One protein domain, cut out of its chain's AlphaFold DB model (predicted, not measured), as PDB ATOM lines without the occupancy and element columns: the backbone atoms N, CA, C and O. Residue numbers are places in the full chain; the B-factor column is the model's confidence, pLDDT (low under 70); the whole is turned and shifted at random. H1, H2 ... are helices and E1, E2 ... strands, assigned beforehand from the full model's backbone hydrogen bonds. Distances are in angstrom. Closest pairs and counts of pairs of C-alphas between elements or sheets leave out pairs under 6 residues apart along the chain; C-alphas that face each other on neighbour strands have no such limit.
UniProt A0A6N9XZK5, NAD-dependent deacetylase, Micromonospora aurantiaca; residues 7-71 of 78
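AT A GLANCE: This is residues 7 to 71 of the 78 residues of the protein "NAD-dependent deacetylase" of Micromonospora aurantiaca (UniProt A0A6N9XZK5). A small antiparallel sheet with the short helix H1 standing over one face makes a compact body, and a free arm, residues 51 to 71, sticks out with H2 in it. The printed part has 65 residues, with E1, E2, H1, E3, H2 in chain order, sheet order E2, E1, E3, class mixed. The whole is loose, radius of gyration of the C-alphas 15.0 A, spanning 49 by 20 by 20 A.

IN THESE COORDINATES: E1, residues 7 to 13, measures 13.8 A from C-alpha 7 at (-107.226, 13.590, 6.622). E2 is residues 19 to 21, 6.8 A; E3, residues 45 to 49, 11.2 A. H1 is residues 22 to 30, 12.2 A; H2, residues 58 to 70, 18.1 A, ends at (-124.504, 17.612, 23.841).

HOW THE PARTS SIT: E1 is antiparallel to E3 at 143 degrees, with N 12 and O 46 2.8 A apart, within hydrogen-bond range. E1 and E2 form a hairpin, antiparallel at 136 degrees, with N 11 and O 20 2.8 A apart, within hydrogen-bond range. E2, H1 and E3 form a split strand-helix-strand unit, two strands of one sheet with a helix between them along the chain and E1 between them in the sheet, and its crossover is right-handed. H1 is on the sheet and stands up from it at 57 degrees; its closest C-alpha pair with E1 is Met 22 and Asp 10, 4.5 A. H2 is not on the sheet and is apart from H1. In H1 and H2 every O i to N i+4 pair is within hydrogen-bond range.

THE WHOLE: The farthest C-alphas, Gly 32 and Ser 70, are 49.1 A apart. The link H1 to E3, 14 residues, is long. The printed part has no cut, and no printed residue is under 70 in pLDDT.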
ATOM      1  N   THR A   7    -108.597  13.320   6.182       97.44
ATOM      2  CA  THR A   7    -107.226  13.590   6.622       97.44
ATOM      3  C   THR A   7    -106.244  13.659   5.463       97.44
ATOM      4  O   THR A   7    -106.387  12.976   4.451       97.44
ATOM      5  N   VAL A   8    -105.204  14.475   5.629       97.06
ATOM      6  CA  VAL A   8    -104.059  14.541   4.702       97.06
ATOM      7  C   VAL A   8    -102.983  13.504   5.024       97.06
ATOM      8  O   VAL A   8    -102.017  13.373   4.281       97.06
ATOM      9  N   ARG A   9    -103.121  12.790   6.149       97.81
ATOM     10  CA  ARG A   9    -102.122  11.828   6.635       97.81
ATOM     11  C   ARG A   9    -102.059  10.554   5.801       97.81
ATOM     12  O   ARG A   9    -101.017   9.909   5.801       97.81
ATOM     13  N   ASP A  10    -103.126  10.250   5.069       98.06
ATOM     14  CA  ASP A  10    -103.248   9.076   4.212       98.06
ATOM     15  C   ASP A  10    -103.658   9.481   2.795       98.06
ATOM     16  O   ASP A  10    -104.313  10.508   2.582       98.06
ATOM     17  N   ALA A  11    -103.316   8.638   1.832       98.06
ATOM     18  CA  ALA A  11    -103.965   8.555   0.537       98.06
ATOM     19  C   ALA A  11    -104.964   7.390   0.531       98.06
ATOM     20  O   ALA A  11    -104.788   6.406   1.245       98.06
ATOM     21  N   VAL A  12    -106.010   7.502  -0.280       97.81
ATOM     22  CA  VAL A  12    -107.004   6.460  -0.525       97.81
ATOM     23  C   VAL A  12    -107.124   6.216  -2.024       97.81
ATOM     24  O   VAL A  12    -107.193   7.162  -2.817       97.81
ATOM     25  N   CYS A  13    -107.138   4.948  -2.424       97.94
ATOM     26  CA  CYS A  13    -107.448   4.573  -3.795       97.94
ATOM     27  C   CYS A  13    -108.941   4.759  -4.073       97.94
ATOM     28  O   CYS A  13    -109.781   4.229  -3.355       97.94
ATOM     29  N   LEU A  14    -109.276   5.446  -5.165       96.00
ATOM     30  CA  LEU A  14    -110.669   5.706  -5.552       96.00
ATOM     31  C   LEU A  14    -111.375   4.492  -6.181       96.00
ATOM     32  O   LEU A  14    -112.527   4.600  -6.594       96.00
ATOM     33  N   SER A  15    -110.678   3.362  -6.322       97.81
ATOM     34  CA  SER A  15    -111.200   2.147  -6.958       97.81
ATOM     35  C   SER A  15    -111.332   0.969  -5.997       97.81
ATOM     36  O   SER A  15    -112.299   0.223  -6.109       97.81
ATOM     37  N   CYS A  16    -110.378   0.787  -5.078       97.94
ATOM     38  CA  CYS A  16    -110.373  -0.337  -4.133       97.94
ATOM     39  C   CYS A  16    -110.313   0.081  -2.658       97.94
ATOM     40  O   CYS A  16    -110.171  -0.780  -1.795       97.94
ATOM     41  N   ASP A  17    -110.377   1.382  -2.363       96.88
ATOM     42  CA  ASP A  17    -110.340   1.944  -1.008       96.88
ATOM     43  C   ASP A  17    -109.064   1.642  -0.198       96.88
ATOM     44  O   ASP A  17    -109.008   1.951   0.996       96.88
ATOM     45  N   LEU A  18    -108.007   1.105  -0.832       98.12
ATOM     46  CA  LEU A  18    -106.707   0.926  -0.185       98.12
ATOM     47  C   LEU A  18    -106.249   2.256   0.413       98.12
ATOM     48  O   LEU A  18    -106.142   3.256  -0.302       98.12
ATOM     49  N   ARG A  19    -105.953   2.243   1.715       97.88
ATOM     50  CA  ARG A  19    -105.334   3.368   2.406       97.88
ATOM     51  C   ARG A  19    -103.840   3.158   2.542       97.88
ATOM     52  O   ARG A  19    -103.402   2.137   3.065       97.88
ATOM     53  N   THR A  20    -103.097   4.171   2.131       97.88
ATOM     54  CA  THR A  20    -101.638   4.194   2.177       97.88
ATOM     55  C   THR A  20    -101.201   5.436   2.944       97.88
ATOM     56  O   THR A  20    -101.696   6.522   2.628       97.88
ATOM     57  N   PRO A  21    -100.281   5.340   3.916       98.25
ATOM     58  CA  PRO A  21     -99.738   6.520   4.576       98.25
ATOM     59  C   PRO A  21     -99.179   7.510   3.551       98.25
ATOM     60  O   PRO A  21     -98.402   7.142   2.667       98.25
ATOM     61  N   MET A  22     -99.542   8.787   3.673       97.94
ATOM     62  CA  MET A  22     -99.100   9.829   2.742       97.94
ATOM     63  C   MET A  22     -97.568   9.889   2.586       97.94
ATOM     64  O   MET A  22     -97.118  10.051   1.454       97.94
ATOM     65  N   PRO A  23     -96.742   9.695   3.640       98.25
ATOM     66  CA  PRO A  23     -95.287   9.654   3.479       98.25
ATOM     67  C   PRO A  23     -94.790   8.587   2.493       98.25
ATOM     68  O   PRO A  23     -93.798   8.820   1.812       98.25
ATOM     69  N   GLU A  24     -95.471   7.445   2.382       97.62
ATOM     70  CA  GLU A  24     -95.084   6.384   1.443       97.62
ATOM     71  C   GLU A  24     -95.390   6.777  -0.004       97.62
ATOM     72  O   GLU A  24     -94.580   6.534  -0.897       97.62
ATOM     73  N   ILE A  25     -96.529   7.438  -0.239       97.06
ATOM     74  CA  ILE A  25     -96.869   7.982  -1.560       97.06
ATOM     75  C   ILE A  25     -95.888   9.089  -1.948       97.06
ATOM     76  O   ILE A  25     -95.356   9.070  -3.055       97.06
ATOM     77  N   LEU A  26     -95.597  10.014  -1.030       97.12
ATOM     78  CA  LEU A  26     -94.656  11.108  -1.279       97.12
ATOM     79  C   LEU A  26     -93.236  10.597  -1.558       97.12
ATOM     80  O   LEU A  26     -92.591  11.101  -2.468       97.12
ATOM     81  N   ALA A  27     -92.780   9.549  -0.866       98.12
ATOM     82  CA  ALA A  27     -91.475   8.946  -1.141       98.12
ATOM     83  C   ALA A  27     -91.367   8.376  -2.570       98.12
ATOM     84  O   ALA A  27     -90.289   8.403  -3.163       98.12
ATOM     85  N   ARG A  28     -92.472   7.873  -3.140       97.25
ATOM     86  CA  ARG A  28     -92.524   7.406  -4.539       97.25
ATOM     87  C   ARG A  28     -92.466   8.570  -5.527       97.25
ATOM     88  O   ARG A  28     -91.730   8.490  -6.508       97.25
ATOM     89  N   VAL A  29     -93.168   9.664  -5.226       97.44
ATOM     90  CA  VAL A  29     -93.079  10.911  -6.005       97.44
ATOM     91  C   VAL A  29     -91.647  11.448  -5.995       97.44
ATOM     92  O   VAL A  29     -91.086  11.710  -7.056       97.44
ATOM     93  N   ASP A  30     -91.010  11.519  -4.825       98.06
ATOM     94  CA  ASP A  30     -89.619  11.970  -4.683       98.06
ATOM     95  C   ASP A  30     -88.620  11.064  -5.430       98.06
ATOM     96  O   ASP A  30     -87.563  11.521  -5.868       98.06
ATOM     97  N   ALA A  31     -88.957   9.783  -5.614       98.00
ATOM     98  CA  ALA A  31     -88.180   8.834  -6.413       98.00
ATOM     99  C   ALA A  31     -88.393   8.976  -7.937       98.00
ATOM    100  O   ALA A  31     -87.742   8.264  -8.706       98.00
ATOM    101  N   GLY A  32     -89.257   9.898  -8.379       97.69
ATOM    102  CA  GLY A  32     -89.506  10.222  -9.787       97.69
ATOM    103  C   GLY A  32     -90.774   9.604 -10.381       97.69
ATOM    104  O   GLY A  32     -90.914   9.570 -11.601       97.69
ATOM    105  N   GLU A  33     -91.683   9.086  -9.551       97.06
ATOM    106  CA  GLU A  33     -92.970   8.550  -9.999       97.06
ATOM    107  C   GLU A  33     -94.054   9.650  -9.923       97.06
ATOM    108  O   GLU A  33     -94.614   9.894  -8.859       97.06
ATOM    109  N   ASP A  34     -94.334  10.340 -11.040       92.50
ATOM    110  CA  ASP A  34     -95.155  11.575 -11.069       92.50
ATOM    111  C   ASP A  34     -96.578  11.434 -10.477       92.50
ATOM    112  O   ASP A  34     -97.044  12.333  -9.777       92.50
ATOM    113  N   ASP A  35     -97.277  10.326 -10.753       95.19
ATOM    114  CA  ASP A  35     -98.604  10.006 -10.193       95.19
ATOM    115  C   ASP A  35     -98.645   8.523  -9.778       95.19
ATOM    116  O   ASP A  35     -98.978   7.658 -10.596       95.19
ATOM    117  N   PRO A  36     -98.224   8.191  -8.539       97.06
ATOM    118  CA  PRO A  36     -98.052   6.809  -8.112       97.06
ATOM    119  C   PRO A  36     -99.385   6.037  -8.103       97.06
ATOM    120  O   PRO A  36    -100.253   6.305  -7.256       97.06
ATOM    121  N   PRO A  37     -99.563   5.013  -8.962       97.38
ATOM    122  CA  PRO A  37    -100.798   4.244  -8.979       97.38
ATOM    123  C   PRO A  37    -100.932   3.417  -7.697       97.38
ATOM    124  O   PRO A  37     -99.941   3.095  -7.023       97.38
ATOM    125  N   CYS A  38    -102.171   3.051  -7.367       98.00
ATOM    126  CA  CYS A  38    -102.462   2.143  -6.264       98.00
ATOM    127  C   CYS A  38    -101.671   0.840  -6.431       98.00
ATOM    128  O   CYS A  38    -101.744   0.198  -7.478       98.00
ATOM    129  N   ALA A  39    -100.933   0.443  -5.392       95.75
ATOM    130  CA  ALA A  39    -100.084  -0.747  -5.432       95.75
ATOM    131  C   ALA A  39    -100.883  -2.058  -5.544       95.75
ATOM    132  O   ALA A  39    -100.335  -3.067  -5.974       95.75
ATOM    133  N   ASP A  40    -102.166  -2.035  -5.172       98.00
ATOM    134  CA  ASP A  40    -103.051  -3.201  -5.206       98.00
ATOM    135  C   ASP A  40    -103.806  -3.324  -6.541       98.00
ATOM    136  O   ASP A  40    -103.804  -4.379  -7.170       98.00
ATOM    137  N   CYS A  41    -104.413  -2.232  -7.027       98.44
ATOM    138  CA  CYS A  41    -105.304  -2.286  -8.197       98.44
ATOM    139  C   CYS A  41    -104.894  -1.390  -9.379       98.44
ATOM    140  O   CYS A  41    -105.604  -1.345 -10.383       98.44
ATOM    141  N   GLY A  42    -103.809  -0.621  -9.262       97.94
ATOM    142  CA  GLY A  42    -103.359   0.325 -10.290       97.94
ATOM    143  C   GLY A  42    -104.214   1.593 -10.443       97.94
ATOM    144  O   GLY A  42    -103.943   2.409 -11.318       97.94
ATOM    145  N   GLY A  43    -105.256   1.766  -9.622       98.00
ATOM    146  CA  GLY A  43    -106.179   2.902  -9.687       98.00
ATOM    147  C   GLY A  43    -105.594   4.209  -9.145       98.00
ATOM    148  O   GLY A  43    -104.575   4.215  -8.453       98.00
ATOM    149  N   VAL A  44    -106.288   5.315  -9.419       97.00
ATOM    150  CA  VAL A  44    -105.913   6.659  -8.947       97.00
ATOM    151  C   VAL A  44    -105.998   6.730  -7.423       97.00
ATOM    152  O   VAL A  44    -106.962   6.247  -6.817       97.00
ATOM    153  N   GLN A  45    -105.001   7.365  -6.814       96.81
ATOM    154  CA  GLN A  45    -104.967   7.646  -5.385       96.81
ATOM    155  C   GLN A  45    -105.145   9.145  -5.142       96.81
ATOM    156  O   GLN A  45    -104.587   9.981  -5.845       96.81
ATOM    157  N   LYS A  46    -105.935   9.496  -4.130       96.44
ATOM    158  CA  LYS A  46    -106.151  10.877  -3.674       96.44
ATOM    159  C   LYS A  46    -105.774  10.960  -2.205       96.44
ATOM    160  O   LYS A  46    -105.870   9.957  -1.512       96.44
ATOM    161  N   SER A  47    -105.437  12.139  -1.678       97.31
ATOM    162  CA  SER A  47    -105.460  12.319  -0.219       97.31
ATOM    163  C   SER A  47    -106.811  11.867   0.349       97.31
ATOM    164  O   SER A  47    -107.860  12.121  -0.257       97.31
ATOM    165  N   ALA A  48    -106.799  11.232   1.519       97.44
ATOM    166  CA  ALA A  48    -107.981  10.734   2.225       97.44
ATOM    167  C   ALA A  48    -108.833  11.867   2.838       97.44
ATOM    168  O   ALA A  48    -109.479  11.703   3.874       97.44
ATOM    169  N   THR A  49    -108.822  13.029   2.186       97.56
ATOM    170  CA  THR A  49    -109.689  14.175   2.427       97.56
ATOM    171  C   THR A  49    -111.029  13.988   1.718       97.56
ATOM    172  O   THR A  49    -111.140  13.219   0.762       97.56
ATOM    173  N   ILE A  50    -112.046  14.738   2.124       96.75
ATOM    174  CA  ILE A  50    -113.322  14.843   1.410       96.75
ATOM    175  C   ILE A  50    -113.286  16.100   0.537       96.75
ATOM    176  O   ILE A  50    -113.074  17.204   1.036       96.75
ATOM    177  N   SER A  51    -113.460  15.933  -0.775       94.94
ATOM    178  CA  SER A  51    -113.465  17.044  -1.739       94.94
ATOM    179  C   SER A  51    -114.864  17.656  -1.890       94.94
ATOM    180  O   SER A  51    -115.873  17.010  -1.616       94.94
ATOM    181  N   PHE A  52    -114.958  18.895  -2.380       96.38
ATOM    182  CA  PHE A  52    -116.255  19.471  -2.745       96.38
ATOM    183  C   PHE A  52    -116.987  18.582  -3.761       96.38
ATOM    184  O   PHE A  52    -116.391  18.106  -4.724       96.38
ATOM    185  N   GLY A  53    -118.282  18.363  -3.531       95.50
ATOM    186  CA  GLY A  53    -119.105  17.453  -4.334       95.50
ATOM    187  C   GLY A  53    -119.045  15.985  -3.895       95.50
ATOM    188  O   GLY A  53    -119.835  15.185  -4.389       95.50
ATOM    189  N   GLN A  54    -118.172  15.625  -2.950       94.56
ATOM    190  CA  GLN A  54    -118.127  14.296  -2.340       94.56
ATOM    191  C   GLN A  54    -118.999  14.251  -1.076       94.56
ATOM    192  O   GLN A  54    -119.101  15.228  -0.334       94.56
ATOM    193  N   ALA A  55    -119.625  13.101  -0.818       95.69
ATOM    194  CA  ALA A  55    -120.355  12.873   0.422       95.69
ATOM    195  C   ALA A  55    -119.397  12.760   1.620       95.69
ATOM    196  O   ALA A  55    -118.337  12.142   1.521       95.69
ATOM    197  N   LEU A  56    -119.806  13.326   2.757       97.00
ATOM    198  CA  LEU A  56    -119.161  13.091   4.047       97.00
ATOM    199  C   LEU A  56    -119.415  11.651   4.506       97.00
ATOM    200  O   LEU A  56    -120.445  11.055   4.174       97.00
ATOM    201  N   ASP A  57    -118.501  11.128   5.319       95.88
ATOM    202  CA  ASP A  57    -118.745   9.897   6.063       95.88
ATOM    203  C   ASP A  57    -119.876  10.131   7.078       95.88
ATOM    204  O   ASP A  57    -119.843  11.096   7.853       95.88
ATOM    205  N   ARG A  58    -120.913   9.285   7.029       97.38
ATOM    206  CA  ARG A  58    -122.123   9.474   7.841       97.38
ATOM    207  C   ARG A  58    -121.835   9.299   9.322       97.38
ATOM    208  O   ARG A  58    -122.311  10.108  10.107       97.38
ATOM    209  N   ASP A  59    -121.026   8.314   9.689       97.94
ATOM    210  CA  ASP A  59    -120.748   8.003  11.088       97.94
ATOM    211  C   ASP A  59    -119.901   9.120  11.718       97.94
ATOM    212  O   ASP A  59    -120.156   9.552  12.845       97.94
ATOM    213  N   VAL A  60    -118.939   9.662  10.963       98.12
ATOM    214  CA  VAL A  60    -118.143  10.832  11.377       98.12
ATOM    215  C   VAL A  60    -119.021  12.078  11.518       98.12
ATOM    216  O   VAL A  60    -118.887  12.821  12.497       98.12
ATOM    217  N   LEU A  61    -119.923  12.321  10.562       98.31
ATOM    218  CA  LEU A  61    -120.841  13.458  10.605       98.31
ATOM    219  C   LEU A  61    -121.815  13.352  11.786       98.31
ATOM    220  O   LEU A  61    -121.997  14.328  12.516       98.31
ATOM    221  N   ASP A  62    -122.392  12.179  12.016       98.44
ATOM    222  CA  ASP A  62    -123.313  11.928  13.123       98.44
ATOM    223  C   ASP A  62    -122.609  12.093  14.475       98.44
ATOM    224  O   ASP A  62    -123.152  12.733  15.381       98.44
ATOM    225  N   ALA A  63    -121.362  11.625  14.600       98.50
ATOM    226  CA  ALA A  63    -120.542  11.857  15.788       98.50
ATOM    227  C   ALA A  63    -120.270  13.354  16.027       98.50
ATOM    228  O   ALA A  63    -120.364  13.824  17.166       98.50
ATOM    229  N   ALA A  64    -119.975  14.123  14.969       98.56
ATOM    230  CA  ALA A  64    -119.793  15.572  15.070       98.56
ATOM    231  C   ALA A  64    -121.084  16.276  15.523       98.56
ATOM    232  O   ALA A  64    -121.047  17.131  16.412       98.56
ATOM    233  N   ILE A  65    -122.230  15.892  14.950       98.56
ATOM    234  CA  ILE A  65    -123.548  16.434  15.304       98.56
ATOM    235  C   ILE A  65    -123.892  16.113  16.761       98.56
ATOM    236  O   ILE A  65    -124.369  16.992  17.481       98.56
ATOM    237  N   ALA A  66    -123.649  14.880  17.210       98.62
ATOM    238  CA  ALA A  66    -123.899  14.473  18.587       98.62
ATOM    239  C   ALA A  66    -123.072  15.309  19.570       98.62
ATOM    240  O   ALA A  66    -123.642  15.904  20.486       98.62
ATOM    241  N   ALA A  67    -121.762  15.434  19.328       98.44
ATOM    242  CA  ALA A  67    -120.867  16.225  20.169       98.44
ATOM    243  C   ALA A  67    -121.280  17.706  20.234       98.44
ATOM    244  O   ALA A  67    -121.292  18.295  21.314       98.44
ATOM    245  N   ALA A  68    -121.668  18.293  19.098       98.44
ATOM    246  CA  ALA A  68    -122.138  19.676  19.037       98.44
ATOM    247  C   ALA A  68    -123.476  19.888  19.769       98.44
ATOM    248  O   ALA A  68    -123.707  20.954  20.331       98.44
ATOM    249  N   ARG A  69    -124.370  18.892  19.772       98.44
ATOM    250  CA  ARG A  69    -125.677  18.980  20.449       98.44
ATOM    251  C   ARG A  69    -125.597  18.758  21.956       98.44
ATOM    252  O   ARG A  69    -126.457  19.260  22.671       98.44
ATOM    253  N   SER A  70    -124.624  17.980  22.427       98.50
ATOM    254  CA  SER A  70    -124.504  17.612  23.841       98.50
ATOM    255  C   SER A  70    -123.531  18.484  24.633       98.50
ATOM    256  O   SER A  70    -123.385  18.270  25.834       98.50
ATOM    257  N   CYS A  71    -122.813  19.410  23.995       98.38
ATOM    258  CA  CYS A  71    -121.851  20.258  24.692       98.38
ATOM    259  C   CYS A  71    -122.542  21.371  25.492       98.38
ATOM    260  O   CYS A  71    -123.521  21.963  25.045       98.38
TER     261      CYS A  71